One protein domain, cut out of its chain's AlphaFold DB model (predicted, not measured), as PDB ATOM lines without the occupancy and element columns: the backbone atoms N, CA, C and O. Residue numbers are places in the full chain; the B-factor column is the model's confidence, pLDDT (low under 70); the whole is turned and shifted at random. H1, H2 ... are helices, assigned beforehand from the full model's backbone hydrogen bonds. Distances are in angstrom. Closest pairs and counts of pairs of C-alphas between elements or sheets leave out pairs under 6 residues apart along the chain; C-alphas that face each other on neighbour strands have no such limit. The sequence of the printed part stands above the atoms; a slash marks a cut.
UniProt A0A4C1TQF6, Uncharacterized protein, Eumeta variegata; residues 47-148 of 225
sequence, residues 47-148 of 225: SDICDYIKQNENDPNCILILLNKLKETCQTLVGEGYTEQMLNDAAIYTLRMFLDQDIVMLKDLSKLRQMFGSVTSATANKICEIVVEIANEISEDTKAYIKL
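AT A GLANCE: This is residues 47 to 148 of the 225 residues of an uncharacterized protein of Eumeta variegata (UniProt A0A4C1TQF6). Two long helices, H2 and H5, lie side by side, and H3 crosses one face of the pair. Over that face, H1 and H6 pair at one end and H4 sits near the other. The printed part has 102 residues, 80 of them in six named helices in the order H1 to H6, with no named strand; its class is all helix, and it is compact, with a radius of gyration of the C-alphas of 13.1 A and spans of 37 by 28 by 22 A.

HOW THE PARTS SIT: H1, residues 47 to 56, and H2, residues 60 to 78, form a helical hairpin; their closest C-alphas, Lys 54 and Pro 60, are 5.2 A apart. H3, residues 84 to 98, touches H2 about perpendicular at 75 degrees, with residues 87 to 91 alone; closest C-alphas Lys 71 and Ala 91, 5.6 A. H4, residues 106 to 116, touches no helix. H5, residues 121 to 137, touches H2, opposite ways at a shallow tilt of 15 degrees; closest C-alphas Ile 63 and Ile 134, 6.2 A. H6, residues 140 to 147, touches H1; closest C-alphas Ile 49 and Ile 146, 6.8 A. In all six, every O i to N i+4 pair is within hydrogen-bond range.

IN THESE COORDINATES: H1 begins at C-alpha 47 (239.379, 253.299, 298.065); H6 ends at C-alpha 147 (248.241, 260.835, 307.452). H2 is 26.6 A long from first to last C-alpha, H5 24.6 A.

THE WHOLE: The printed part has no cut and no long link; no printed residue is under 70 in pLDDT.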
ATOM      1  N   SER A  47     238.871 254.295 299.011       86.94
ATOM      2  CA  SER A  47     239.379 253.299 298.065       86.94
ATOM      3  C   SER A  47     240.903 253.272 298.039       86.94
ATOM      4  O   SER A  47     241.473 252.192 298.146       86.94
ATOM      5  N   ASP A  48     241.563 254.435 298.009       87.19
ATOM      6  CA  ASP A  48     243.029 254.502 297.974       87.19
ATOM      7  C   ASP A  48     243.656 253.894 299.233       87.19
ATOM      8  O   ASP A  48     244.694 253.241 299.158       87.19
ATOM      9  N   ILE A  49     243.031 254.106 300.397       87.31
ATOM     10  CA  ILE A  49     243.485 253.527 301.668       87.31
ATOM     11  C   ILE A  49     243.297 252.006 301.646       87.31
ATOM     12  O   ILE A  49     244.230 251.268 301.955       87.31
ATOM     13  N   CYS A  50     242.117 251.530 301.237       87.81
ATOM     14  CA  CYS A  50     241.841 250.098 301.125       87.81
ATOM     15  C   CYS A  50     242.801 249.397 300.153       87.81
ATOM     16  O   CYS A  50     243.259 248.292 300.431       87.81
ATOM     17  N   ASP A  51     243.099 250.018 299.013       89.25
ATOM     18  CA  ASP A  51     243.968 249.430 297.996       89.25
ATOM     19  C   ASP A  51     245.441 249.455 298.412       89.25
ATOM     20  O   ASP A  51     246.156 248.491 298.149       89.25
ATOM     21  N   TYR A  52     245.876 250.487 299.139       86.69
ATOM     22  CA  TYR A  52     247.217 250.528 299.723       86.69
ATOM     23  C   TYR A  52     247.426 249.410 300.755       86.69
ATOM     24  O   TYR A  52     248.451 248.732 300.735       86.69
ATOM     25  N   ILE A  53     246.431 249.164 301.613       88.06
ATOM     26  CA  ILE A  53     246.486 248.097 302.625       88.06
ATOM     27  C   ILE A  53     246.575 246.717 301.968       88.06
ATOM     28  O   ILE A  53     247.365 245.883 302.398       88.06
ATOM     29  N   LYS A  54     245.831 246.478 300.878       89.12
ATOM     30  CA  LYS A  54     245.909 245.211 300.127       89.12
ATOM     31  C   LYS A  54     247.294 244.935 299.538       89.12
ATOM     32  O   LYS A  54     247.607 243.776 299.288       89.12
ATOM     33  N   GLN A  55     248.070 245.977 299.244       87.56
ATOM     34  CA  GLN A  55     249.360 245.854 298.564       87.56
ATOM     35  C   GLN A  55     250.543 245.758 299.529       87.56
ATOM     36  O   GLN A  55     251.527 245.105 299.192       87.56
ATOM     37  N   ASN A  56     250.456 246.400 300.698       84.00
ATOM     38  CA  ASN A  56     251.617 246.617 301.567       84.00
ATOM     39  C   ASN A  56     251.559 245.879 302.911       84.00
ATOM     40  O   ASN A  56     252.587 245.782 303.575       84.00
ATOM     41  N   GLU A  57     250.399 245.357 303.320       86.56
ATOM     42  CA  GLU A  57     250.246 244.687 304.616       86.56
ATOM     43  C   GLU A  57     250.249 243.159 304.496       86.56
ATOM     44  O   GLU A  57     249.802 242.588 303.500       86.56
ATOM     45  N   ASN A  58     250.734 242.492 305.548       79.44
ATOM     46  CA  ASN A  58     250.854 241.030 305.590       79.44
ATOM     47  C   ASN A  58     249.492 240.328 305.741       79.44
ATOM     48  O   ASN A  58     249.278 239.289 305.121       79.44
ATOM     49  N   ASP A  59     248.564 240.915 306.511       85.44
ATOM     50  CA  ASP A  59     247.223 240.369 306.775       85.44
ATOM     51  C   ASP A  59     246.107 241.356 306.368       85.44
ATOM     52  O   ASP A  59     245.339 241.851 307.202       85.44
ATOM     53  N   PRO A  60     245.944 241.640 305.061       85.12
ATOM     54  CA  PRO A  60     245.028 242.679 304.588       85.12
ATOM     55  C   PRO A  60     243.556 242.360 304.883       85.12
ATOM     56  O   PRO A  60     242.749 243.266 305.069       85.12
ATOM     57  N   ASN A  61     243.179 241.080 304.955       87.75
ATOM     58  CA  ASN A  61     241.790 240.682 305.191       87.75
ATOM     59  C   ASN A  61     241.307 241.025 306.607       87.75
ATOM     60  O   ASN A  61     240.153 241.420 306.760       87.75
ATOM     61  N   CYS A  62     242.171 240.898 307.621       88.50
ATOM     62  CA  CYS A  62     241.820 241.240 309.003       88.50
ATOM     63  C   CYS A  62     241.559 242.746 309.124       88.50
ATOM     64  O   CYS A  62     240.479 243.176 309.542       88.50
ATOM     65  N   ILE A  63     242.484 243.540 308.581       88.25
ATOM     66  CA  ILE A  63     242.412 245.001 308.578       88.25
ATOM     67  C   ILE A  63     241.183 245.493 307.799       88.25
ATOM     68  O   ILE A  63     240.481 246.397 308.250       88.25
ATOM     69  N   LEU A  64     240.858 244.887 306.650       89.69
ATOM     70  CA  LEU A  64     239.664 245.252 305.873       89.69
ATOM     71  C   LEU A  64     238.357 244.952 306.623       89.69
ATOM     72  O   LEU A  64     237.401 245.723 306.514       89.69
ATOM     73  N   ILE A  65     238.298 243.870 307.407       92.44
ATOM     74  CA  ILE A  65     237.145 243.576 308.272       92.44
ATOM     75  C   ILE A  65     237.012 244.653 309.354       92.44
ATOM     76  O   ILE A  65     235.910 245.164 309.573       92.44
ATOM     77  N   LEU A  66     238.119 245.053 309.984       91.06
ATOM     78  CA  LEU A  66     238.124 246.129 310.978       91.06
ATOM     79  C   LEU A  66     237.722 247.483 310.376       91.06
ATOM     80  O   LEU A  66     236.940 248.216 310.980       91.06
ATOM     81  N   LEU A  67     238.172 247.798 309.160       90.50
ATOM     82  CA  LEU A  67     237.767 249.008 308.439       90.50
ATOM     83  C   LEU A  67     236.274 249.013 308.091       90.50
ATOM     84  O   LEU A  67     235.615 250.046 308.211       90.50
ATOM     85  N   ASN A  68     235.706 247.866 307.716       91.25
ATOM     86  CA  ASN A  68     234.262 247.754 307.504       91.25
ATOM     87  C   ASN A  68     233.484 247.942 308.814       91.25
ATOM     88  O   ASN A  68     232.516 248.697 308.849       91.25
ATOM     89  N   LYS A  69     233.962 247.360 309.919       92.56
ATOM     90  CA  LYS A  69     233.400 247.573 311.264       92.56
ATOM     91  C   LYS A  69     233.485 249.048 311.691       92.56
ATOM     92  O   LYS A  69     232.557 249.584 312.303       92.56
ATOM     93  N   LEU A  70     234.563 249.747 311.331       92.25
ATOM     94  CA  LEU A  70     234.690 251.192 311.531       92.25
ATOM     95  C   LEU A  70     233.634 251.963 310.724       92.25
ATOM     96  O   LEU A  70     232.982 252.859 311.259       92.25
ATOM     97  N   LYS A  71     233.420 251.597 309.457       91.12
ATOM     98  CA  LYS A  71     232.390 252.205 308.602       91.12
ATOM     99  C   LYS A  71     230.983 252.006 309.180       91.12
ATOM    100  O   LYS A  71     230.223 252.967 309.268       91.12
ATOM    101  N   GLU A  72     230.661 250.807 309.658       90.94
ATOM    102  CA  GLU A  72     229.381 250.506 310.318       90.94
ATOM    103  C   GLU A  72     229.185 251.319 311.607       90.94
ATOM    104  O   GLU A  72     228.128 251.907 311.835       90.94
ATOM    105  N   THR A  73     230.215 251.427 312.449       89.19
ATOM    106  CA  THR A  73     230.120 252.261 313.659       89.19
ATOM    107  C   THR A  73     229.983 253.746 313.325       89.19
ATOM    108  O   THR A  73     229.202 254.446 313.976       89.19
ATOM    109  N   CYS A  74     230.629 254.230 312.262       88.62
ATOM    110  CA  CYS A  74     230.422 255.588 311.759       88.62
ATOM    111  C   CYS A  74     228.996 255.803 311.221       88.62
ATOM    112  O   CYS A  74     228.448 256.890 311.381       88.62
ATOM    113  N   GLN A  75     228.339 254.775 310.681       88.44
ATOM    114  CA  GLN A  75     226.938 254.868 310.260       88.44
ATOM    115  C   GLN A  75     226.023 255.139 311.458       88.44
ATOM    116  O   GLN A  75     225.140 255.992 311.384       88.44
ATOM    117  N   THR A  76     226.288 254.492 312.599       86.00
ATOM    118  CA  THR A  76     225.551 254.766 313.847       86.00
ATOM    119  C   THR A  76     225.824 256.163 314.414       86.00
ATOM    120  O   THR A  76     224.976 256.716 315.111       86.00
ATOM    121  N   LEU A  77     226.997 256.739 314.121       83.19
ATOM    122  CA  LEU A  77     227.389 258.082 314.555       83.19
ATOM    123  C   LEU A  77     226.666 259.173 313.758       83.19
ATOM    124  O   LEU A  77     226.259 260.184 314.323       83.19
ATOM    125  N   VAL A  78     226.560 258.968 312.448       82.56
ATOM    126  CA  VAL A  78     226.065 259.957 311.489       82.56
ATOM    127  C   VAL A  78     224.531 259.909 311.378       82.56
ATOM    128  O   VAL A  78     223.889 260.956 311.308       82.56
ATOM    129  N   GLY A  79     223.934 258.715 311.463       79.56
ATOM    130  CA  GLY A  79     222.487 258.490 311.411       79.56
ATOM    131  C   GLY A  79     221.979 258.025 310.041       79.56
ATOM    132  O   GLY A  79     222.726 257.924 309.068       79.56
ATOM    133  N   GLU A  80     220.685 257.710 309.965       73.38
ATOM    134  CA  GLU A  80     220.030 257.242 308.738       73.38
ATOM    135  C   GLU A  80     219.769 258.418 307.778       73.38
ATOM    136  O   GLU A  80     219.202 259.433 308.178       73.38
ATOM    137  N   GLY A  81     220.181 258.291 306.508       71.25
ATOM    138  CA  GLY A  81     219.896 259.283 305.455       71.25
ATOM    139  C   GLY A  81     221.108 259.903 304.747       71.25
ATOM    140  O   GLY A  81     220.921 260.739 303.866       71.25
ATOM    141  N   TYR A  82     222.334 259.500 305.089       79.00
ATOM    142  CA  TYR A  82     223.556 260.008 304.453       79.00
ATOM    143  C   TYR A  82     224.006 259.136 303.277       79.00
ATOM    144  O   TYR A  82     223.759 257.930 303.250       79.00
ATOM    145  N   THR A  83     224.678 259.748 302.295       84.44
ATOM    146  CA  THR A  83     225.237 259.025 301.146       84.44
ATOM    147  C   THR A  83     226.461 258.208 301.557       84.44
ATOM    148  O   THR A  83     227.174 258.550 302.503       84.44
ATOM    149  N   GLU A  84     226.752 257.138 300.815       84.75
ATOM    150  CA  GLU A  84     227.924 256.294 301.076       84.75
ATOM    151  C   GLU A  84     229.243 257.086 301.043       84.75
ATOM    152  O   GLU A  84     230.156 256.809 301.819       84.75
ATOM    153  N   GLN A  85     229.329 258.115 300.198       83.12
ATOM    154  CA  GLN A  85     230.493 259.001 300.127       83.12
ATOM    155  C   GLN A  85     230.714 259.768 301.436       83.12
ATOM    156  O   GLN A  85     231.834 259.808 301.935       83.12
ATOM    157  N   MET A  86     229.651 260.308 302.040       82.62
ATOM    158  CA  MET A  86     229.754 261.000 303.331       82.62
ATOM    159  C   MET A  86     230.136 260.041 304.459       82.62
ATOM    160  O   MET A  86     230.870 260.419 305.370       82.62
ATOM    161  N   LEU A  87     229.664 258.794 304.394       88.19
ATOM    162  CA  LEU A  87     230.029 257.761 305.358       88.19
ATOM    163  C   LEU A  87     231.513 257.382 305.250       88.19
ATOM    164  O   LEU A  87     232.190 257.252 306.270       88.19
ATOM    165  N   ASN A  88     232.022 257.241 304.025       88.19
ATOM    166  CA  ASN A  88     233.439 256.993 303.772       88.19
ATOM    167  C   ASN A  88     234.296 258.153 304.305       88.19
ATOM    168  O   ASN A  88     235.266 257.915 305.018       88.19
ATOM    169  N   ASP A  89     233.902 259.401 304.051       85.75
ATOM    170  CA  ASP A  89     234.617 260.576 304.563       85.75
ATOM    171  C   ASP A  89     234.593 260.656 306.093       85.75
ATOM    172  O   ASP A  89     235.607 260.983 306.718       85.75
ATOM    173  N   ALA A  90     233.467 260.301 306.715       88.19
ATOM    174  CA  ALA A  90     233.364 260.206 308.166       88.19
ATOM    175  C   ALA A  90     234.327 259.151 308.730       88.19
ATOM    176  O   ALA A  90     235.015 259.430 309.712       88.19
ATOM    177  N   ALA A  91     234.419 257.982 308.089       90.44
ATOM    178  CA  ALA A  91     235.332 256.913 308.485       90.44
ATOM    179  C   ALA A  91     236.809 257.316 308.321       90.44
ATOM    180  O   ALA A  91     237.618 257.053 309.206       90.44
ATOM    181  N   ILE A  92     237.167 258.019 307.241       90.00
ATOM    182  CA  ILE A  92     238.525 258.559 307.041       90.00
ATOM    183  C   ILE A  92     238.862 259.583 308.131       90.00
ATOM    184  O   ILE A  92     239.962 259.571 308.693       90.00
ATOM    185  N   TYR A  93     237.919 260.477 308.436       88.62
ATOM    186  CA  TYR A  93     238.101 261.507 309.451       88.62
ATOM    187  C   TYR A  93     238.319 260.902 310.842       88.62
ATOM    188  O   TYR A  93     239.257 261.292 311.542       88.62
ATOM    189  N   THR A  94     237.486 259.939 311.247       89.69
ATOM    190  CA  THR A  94     237.601 259.279 312.556       89.69
ATOM    191  C   THR A  94     238.855 258.416 312.654       89.69
ATOM    192  O   THR A  94     239.551 258.509 313.664       89.69
ATOM    193  N   LEU A  95     239.194 257.667 311.597       90.50
ATOM    194  CA  LEU A  95     240.427 256.882 311.507       90.50
ATOM    195  C   LEU A  95     241.652 257.763 311.765       90.50
ATOM    196  O   LEU A  95     242.468 257.456 312.624       90.50
ATOM    197  N   ARG A  96     241.750 258.908 311.084       88.25
ATOM    198  CA  ARG A  96     242.870 259.849 311.244       88.25
ATOM    199  C   ARG A  96     242.902 260.525 312.605       88.25
ATOM    200  O   ARG A  96     243.983 260.783 313.125       88.25
ATOM    201  N   MET A  97     241.739 260.844 313.167       87.00
ATOM    202  CA  MET A  97     241.669 261.525 314.456       87.00
ATOM    203  C   MET A  97     242.218 260.651 315.592       87.00
ATOM    204  O   MET A  97     242.884 261.181 316.481       87.00
ATOM    205  N   PHE A  98     241.959 259.340 315.537       89.50
ATOM    206  CA  PHE A  98     242.331 258.386 316.586       89.50
ATOM    207  C   PHE A  98     243.575 257.543 316.275       89.50
ATOM    208  O   PHE A  98     243.996 256.767 317.120       89.50
ATOM    209  N   LEU A  99     244.207 257.718 315.111       87.06
ATOM    210  CA  LEU A  99     245.327 256.874 314.674       87.06
ATOM    211  C   LEU A  99     246.542 256.884 315.626       87.06
ATOM    212  O   LEU A  99     247.253 255.892 315.714       87.06
ATOM    213  N   ASP A 100     246.755 258.001 316.330       83.94
ATOM    214  CA  ASP A 100     247.824 258.190 317.329       83.94
ATOM    215  C   ASP A 100     247.282 258.314 318.764       83.94
ATOM    216  O   ASP A 100     247.985 258.780 319.664       83.94
ATOM    217  N   GLN A 101     245.996 258.030 318.976       82.81
ATOM    218  CA  GLN A 101     245.338 258.252 320.258       82.81
ATOM    219  C   GLN A 101     244.757 256.952 320.800       82.81
ATOM    220  O   GLN A 101     243.793 256.423 320.261       82.81
ATOM    221  N   ASP A 102     245.267 256.522 321.951       82.06
ATOM    222  CA  ASP A 102     244.764 255.320 322.626       82.06
ATOM    223  C   ASP A 102     243.475 255.578 323.425       82.06
ATOM    224  O   ASP A 102     242.771 254.649 323.819       82.06
ATOM    225  N   ILE A 103     243.177 256.848 323.733       85.31
ATOM    226  CA  ILE A 103     242.080 257.248 324.620       85.31
ATOM    227  C   ILE A 103     241.357 258.469 324.052       85.31
ATOM    228  O   ILE A 103     241.981 259.468 323.686       85.31
ATOM    229  N   VAL A 104     240.023 258.438 324.092       86.12
ATOM    230  CA  VAL A 104     239.170 259.576 323.730       86.12
ATOM    231  C   VAL A 104     239.305 260.699 324.756       86.12
ATOM    232  O   VAL A 104     238.867 260.571 325.902       86.12
ATOM    233  N   MET A 105     239.850 261.849 324.349       86.94
ATOM    234  CA  MET A 105     239.881 263.040 325.200       86.94
ATOM    235  C   MET A 105     238.673 263.951 324.939       86.94
ATOM    236  O   MET A 105     238.011 263.904 323.900       86.94
ATOM    237  N   LEU A 106     238.416 264.879 325.870       86.06
ATOM    238  CA  LEU A 106     237.329 265.859 325.744       86.06
ATOM    239  C   LEU A 106     237.442 266.714 324.466       86.06
ATOM    240  O   LEU A 106     236.428 267.094 323.882       86.06
ATOM    241  N   LYS A 107     238.673 266.997 324.017       87.56
ATOM    242  CA  LYS A 107     238.941 267.741 322.776       87.56
ATOM    243  C   LYS A 107     238.441 266.978 321.541       87.56
ATOM    244  O   LYS A 107     237.878 267.594 320.640       87.56
ATOM    245  N   ASP A 108     238.601 265.658 321.520       85.38
ATOM    246  CA  ASP A 108     238.251 264.801 320.387       85.38
ATOM    247  C   ASP A 108     236.731 264.621 320.334       85.38
ATOM    248  O   ASP A 108     236.110 264.773 319.284       85.38
ATOM    249  N   LEU A 109     236.101 264.485 321.504       87.44
ATOM    250  CA  LEU A 109     234.646 264.511 321.648       87.44
ATOM    251  C   LEU A 109     234.054 265.857 321.183       87.44
ATOM    252  O   LEU A 109     233.072 265.886 320.443       87.44
ATOM    253  N   SER A 110     234.666 266.986 321.558       85.69
ATOM    254  CA  SER A 110     234.225 268.310 321.099       85.69
ATOM    255  C   SER A 110     234.319 268.466 319.579       85.69
ATOM    256  O   SER A 110     233.410 269.035 318.979       85.69
ATOM    257  N   LYS A 111     235.385 267.953 318.951       86.12
ATOM    258  CA  LYS A 111     235.546 267.965 317.488       86.12
ATOM    259  C   LYS A 111     234.503 267.092 316.797       86.12
ATOM    260  O   LYS A 111     233.884 267.536 315.835       86.12
ATOM    261  N   LEU A 112     234.256 265.885 317.309       86.75
ATOM    262  CA  LEU A 112     233.205 265.010 316.783       86.75
ATOM    263  C   LEU A 112     231.825 265.658 316.896       86.75
ATOM    264  O   LEU A 112     231.050 265.588 315.951       86.75
ATOM    265  N   ARG A 113     231.531 266.349 318.005       86.31
ATOM    266  CA  ARG A 113     230.269 267.089 318.145       86.31
ATOM    267  C   ARG A 113     230.150 268.275 317.198       86.31
ATOM    268  O   ARG A 113     229.053 268.607 316.770       86.31
ATOM    269  N   GLN A 114     231.263 268.920 316.871       84.38
ATOM    270  CA  GLN A 114     231.275 270.004 315.897       84.38
ATOM    271  C   GLN A 114     231.020 269.490 314.472       84.38
ATOM    272  O   GLN A 114     230.325 270.156 313.714       84.38
ATOM    273  N   MET A 115     231.554 268.313 314.128       81.69
ATOM    274  CA  MET A 115     231.431 267.724 312.788       81.69
ATOM    275  C   MET A 115     230.108 266.983 312.570       81.69
ATOM    276  O   MET A 115     229.467 267.164 311.543       81.69
ATOM    277  N   PHE A 116     229.694 266.160 313.536       82.44
ATOM    278  CA  PHE A 116     228.546 265.252 313.415       82.44
ATOM    279  C   PHE A 116     227.364 265.641 314.319       82.44
ATOM    280  O   PHE A 116     226.326 264.988 314.319       82.44
ATOM    281  N   GLY A 117     227.492 266.705 315.118       82.44
ATOM    282  CA  GLY A 117     226.431 267.167 316.010       82.44
ATOM    283  C   GLY A 117     226.344 266.370 317.315       82.44
ATOM    284  O   GLY A 117     227.229 266.423 318.168       82.44
ATOM    285  N   SER A 118     225.231 265.675 317.546       81.50
ATOM    286  CA  SER A 118     224.991 264.990 318.822       81.50
ATOM    287  C   SER A 118     225.724 263.649 318.895       81.50
ATOM    288  O   SER A 118     225.183 262.614 318.521       81.50
ATOM    289  N   VAL A 119     226.939 263.657 319.449       82.75
ATOM    290  CA  VAL A 119     227.760 262.450 319.635       82.75
ATOM    291  C   VAL A 119     227.773 261.994 321.096       82.75
ATOM    292  O   VAL A 119     228.087 262.772 322.010       82.75
ATOM    293  N   THR A 120     227.464 260.710 321.317       86.38
ATOM    294  CA  THR A 120     227.563 260.060 322.633       86.38
ATOM    295  C   THR A 120     229.001 259.634 322.938       86.38
ATOM    296  O   THR A 120     229.755 259.260 322.044       86.38
ATOM    297  N   SER A 121     229.397 259.644 324.215       86.75
ATOM    298  CA  SER A 121     230.739 259.175 324.601       86.75
ATOM    299  C   SER A 121     230.938 257.685 324.309       86.75
ATOM    300  O   SER A 121     232.045 257.268 323.997       86.75
ATOM    301  N   ALA A 122     229.868 256.888 324.392       88.31
ATOM    302  CA  ALA A 122     229.926 255.452 324.146       88.31
ATOM    303  C   ALA A 122     230.261 255.134 322.681       88.31
ATOM    304  O   ALA A 122     231.067 254.247 322.421       88.31
ATOM    305  N   THR A 123     229.681 255.867 321.725       87.31
ATOM    306  CA  THR A 123     230.003 255.687 320.301       87.31
ATOM    307  C   THR A 123     231.425 256.144 319.986       87.31
ATOM    308  O   THR A 123     232.131 255.446 319.271       87.31
ATOM    309  N   ALA A 124     231.880 257.257 320.572       88.75
ATOM    310  CA  ALA A 124     233.256 257.729 320.399       88.75
ATOM    311  C   ALA A 124     234.297 256.726 320.930       88.75
ATOM    312  O   ALA A 124     235.289 256.473 320.255       88.75
ATOM    313  N   ASN A 125     234.051 256.117 322.095       90.69
ATOM    314  CA  ASN A 125     234.957 255.113 322.664       90.69
ATOM    315  C   ASN A 125     235.031 253.852 321.798       90.69
ATOM    316  O   ASN A 125     236.128 253.393 321.512       90.69
ATOM    317  N   LYS A 126     233.891 253.351 321.300       91.25
ATOM    318  CA  LYS A 126     233.869 252.200 320.378       91.25
ATOM    319  C   LYS A 126     234.672 252.459 319.104       91.25
ATOM    320  O   LYS A 126     235.383 251.580 318.635       91.25
ATOM    321  N   ILE A 127     234.549 253.662 318.541       91.62
ATOM    322  CA  ILE A 127     235.323 254.068 317.362       91.62
ATOM    323  C   ILE A 127     236.818 254.089 317.697       91.62
ATOM    324  O   ILE A 127     237.613 253.554 316.935       91.62
ATOM    325  N   CYS A 128     237.196 254.663 318.841       91.38
ATOM    326  CA  CYS A 128     238.585 254.701 319.295       91.38
ATOM    327  C   CYS A 128     239.167 253.294 319.473       91.38
ATOM    328  O   CYS A 128     240.250 253.031 318.974       91.38
ATOM    329  N   GLU A 129     238.435 252.379 320.112       92.62
ATOM    330  CA  GLU A 129     238.855 250.982 320.294       92.62
ATOM    331  C   GLU A 129     239.131 250.296 318.949       92.62
ATOM    332  O   GLU A 129     240.198 249.719 318.766       92.62
ATOM    333  N   ILE A 130     238.225 250.434 317.971       92.19
ATOM    334  CA  ILE A 130     238.409 249.860 316.628       92.19
ATOM    335  C   ILE A 130     239.616 250.486 315.919       92.19
ATOM    336  O   ILE A 130     240.382 249.784 315.266       92.19
ATOM    337  N   VAL A 131     239.804 251.804 316.025       91.56
ATOM    338  CA  VAL A 131     240.950 252.474 315.392       91.56
ATOM    339  C   VAL A 131     242.267 252.065 316.047       91.56
ATOM    340  O   VAL A 131     243.251 251.901 315.334       91.56
ATOM    341  N   VAL A 132     242.294 251.838 317.360       92.06
ATOM    342  CA  VAL A 132     243.472 251.317 318.069       92.06
ATOM    343  C   VAL A 132     243.775 249.880 317.641       92.06
ATOM    344  O   VAL A 132     244.936 249.557 317.399       92.06
ATOM    345  N   GLU A 133     242.756 249.027 317.480       91.06
ATOM    346  CA  GLU A 133     242.916 247.685 316.897       91.06
ATOM    347  C   GLU A 133     243.561 247.774 315.503       91.06
ATOM    348  O   GLU A 133     244.591 247.150 315.262       91.06
ATOM    349  N   ILE A 134     243.035 248.639 314.626       90.12
ATOM    350  CA  ILE A 134     243.601 248.874 313.288       90.12
ATOM    351  C   ILE A 134     245.044 249.389 313.382       90.12
ATOM    352  O   ILE A 134     245.915 248.895 312.673       90.12
ATOM    353  N   ALA A 135     245.319 250.362 314.254       89.00
ATOM    354  CA  ALA A 135     246.637 250.975 314.411       89.00
ATOM    355  C   ALA A 135     247.707 249.991 314.912       89.00
ATOM    356  O   ALA A 135     248.894 250.209 314.664       89.00
ATOM    357  N   ASN A 136     247.307 248.927 315.606       89.00
ATOM    358  CA  ASN A 136     248.210 247.866 316.046       89.00
ATOM    359  C   ASN A 136     248.485 246.824 314.953       89.00
ATOM    360  O   ASN A 136     249.534 246.185 314.989       89.00
ATOM    361  N   GLU A 137     247.567 246.649 313.999       87.38
ATOM    362  CA  GLU A 137     247.716 245.696 312.891       87.38
ATOM    363  C   GLU A 137     248.441 246.283 311.673       87.38
ATOM    364  O   GLU A 137     249.048 245.533 310.913       87.38
ATOM    365  N   ILE A 138     248.399 247.605 311.479       87.81
ATOM    366  CA  ILE A 138     249.059 248.272 310.347       87.81
ATOM    367  C   ILE A 138     250.511 248.654 310.648       87.81
ATOM    368  O   ILE A 138     250.860 249.082 311.754       87.81
ATOM    369  N   SER A 139     251.353 248.585 309.619       87.38
ATOM    370  CA  SER A 139     252.729 249.076 309.661       87.38
ATOM    371  C   SER A 139     252.805 250.602 309.823       87.38
ATOM    372  O   SER A 139     251.891 251.350 309.461       87.38
ATOM    373  N   GLU A 140     253.931 251.092 310.346       86.12
ATOM    374  CA  GLU A 140     254.160 252.531 310.539       86.12
ATOM    375  C   GLU A 140     254.186 253.304 309.202       86.12
ATOM    376  O   GLU A 140     253.745 254.453 309.135       86.12
ATOM    377  N   ASP A 141     254.601 252.647 308.115       85.00
ATOM    378  CA  ASP A 141     254.584 253.209 306.760       85.00
ATOM    379  C   ASP A 141     253.146 253.449 306.273       85.00
ATOM    380  O   ASP A 141     252.824 254.516 305.740       85.00
ATOM    381  N   THR A 142     252.235 252.512 306.548       84.44
ATOM    382  CA  THR A 142     250.805 252.668 306.251       84.44
ATOM    383  C   THR A 142     250.165 253.766 307.099       84.44
ATOM    384  O   THR A 142     249.356 254.547 306.588       84.44
ATOM    385  N   LYS A 143     250.564 253.913 308.369       86.31
ATOM    386  CA  LYS A 143     250.132 255.047 309.208       86.31
ATOM    387  C   LYS A 143     250.559 256.380 308.612       86.31
ATOM    388  O   LYS A 143     249.753 257.314 308.552       86.31
ATOM    389  N   ALA A 144     251.806 256.474 308.151       85.19
ATOM    390  CA  ALA A 144     252.312 257.663 307.483       85.19
ATOM    391  C   ALA A 144     251.520 257.948 306.196       85.19
ATOM    392  O   ALA A 144     251.051 259.073 306.013       85.19
ATOM    393  N   TYR A 145     251.266 256.928 305.368       84.12
ATOM    394  CA  TYR A 145     250.464 257.059 304.149       84.12
ATOM    395  C   TYR A 145     249.050 257.584 304.422       84.12
ATOM    396  O   TYR A 145     248.584 258.503 303.747       84.12
ATOM    397  N   ILE A 146     248.382 257.061 305.456       83.69
ATOM    398  CA  ILE A 146     247.040 257.513 305.840       83.69
ATOM    399  C   ILE A 146     247.066 258.967 306.302       83.69
ATOM    400  O   ILE A 146     246.104 259.675 306.019       83.69
ATOM    401  N   LYS A 147     248.125 259.441 306.976       81.44
ATOM    402  CA  LYS A 147     248.241 260.835 307.452       81.44
ATOM    403  C   LYS A 147     248.564 261.830 306.342       81.44
ATOM    404  O   LYS A 147     248.100 262.971 306.425       81.44
ATOM    405  N   LEU A 148     249.302 261.415 305.314       79.25
ATOM    406  CA  LEU A 148     249.734 262.301 304.234       79.25
ATOM    407  C   LEU A 148     248.550 263.019 303.573       79.25
ATOM    408  O   LEU A 148     247.523 262.434 303.220       79.25
TER     409      LEU A 148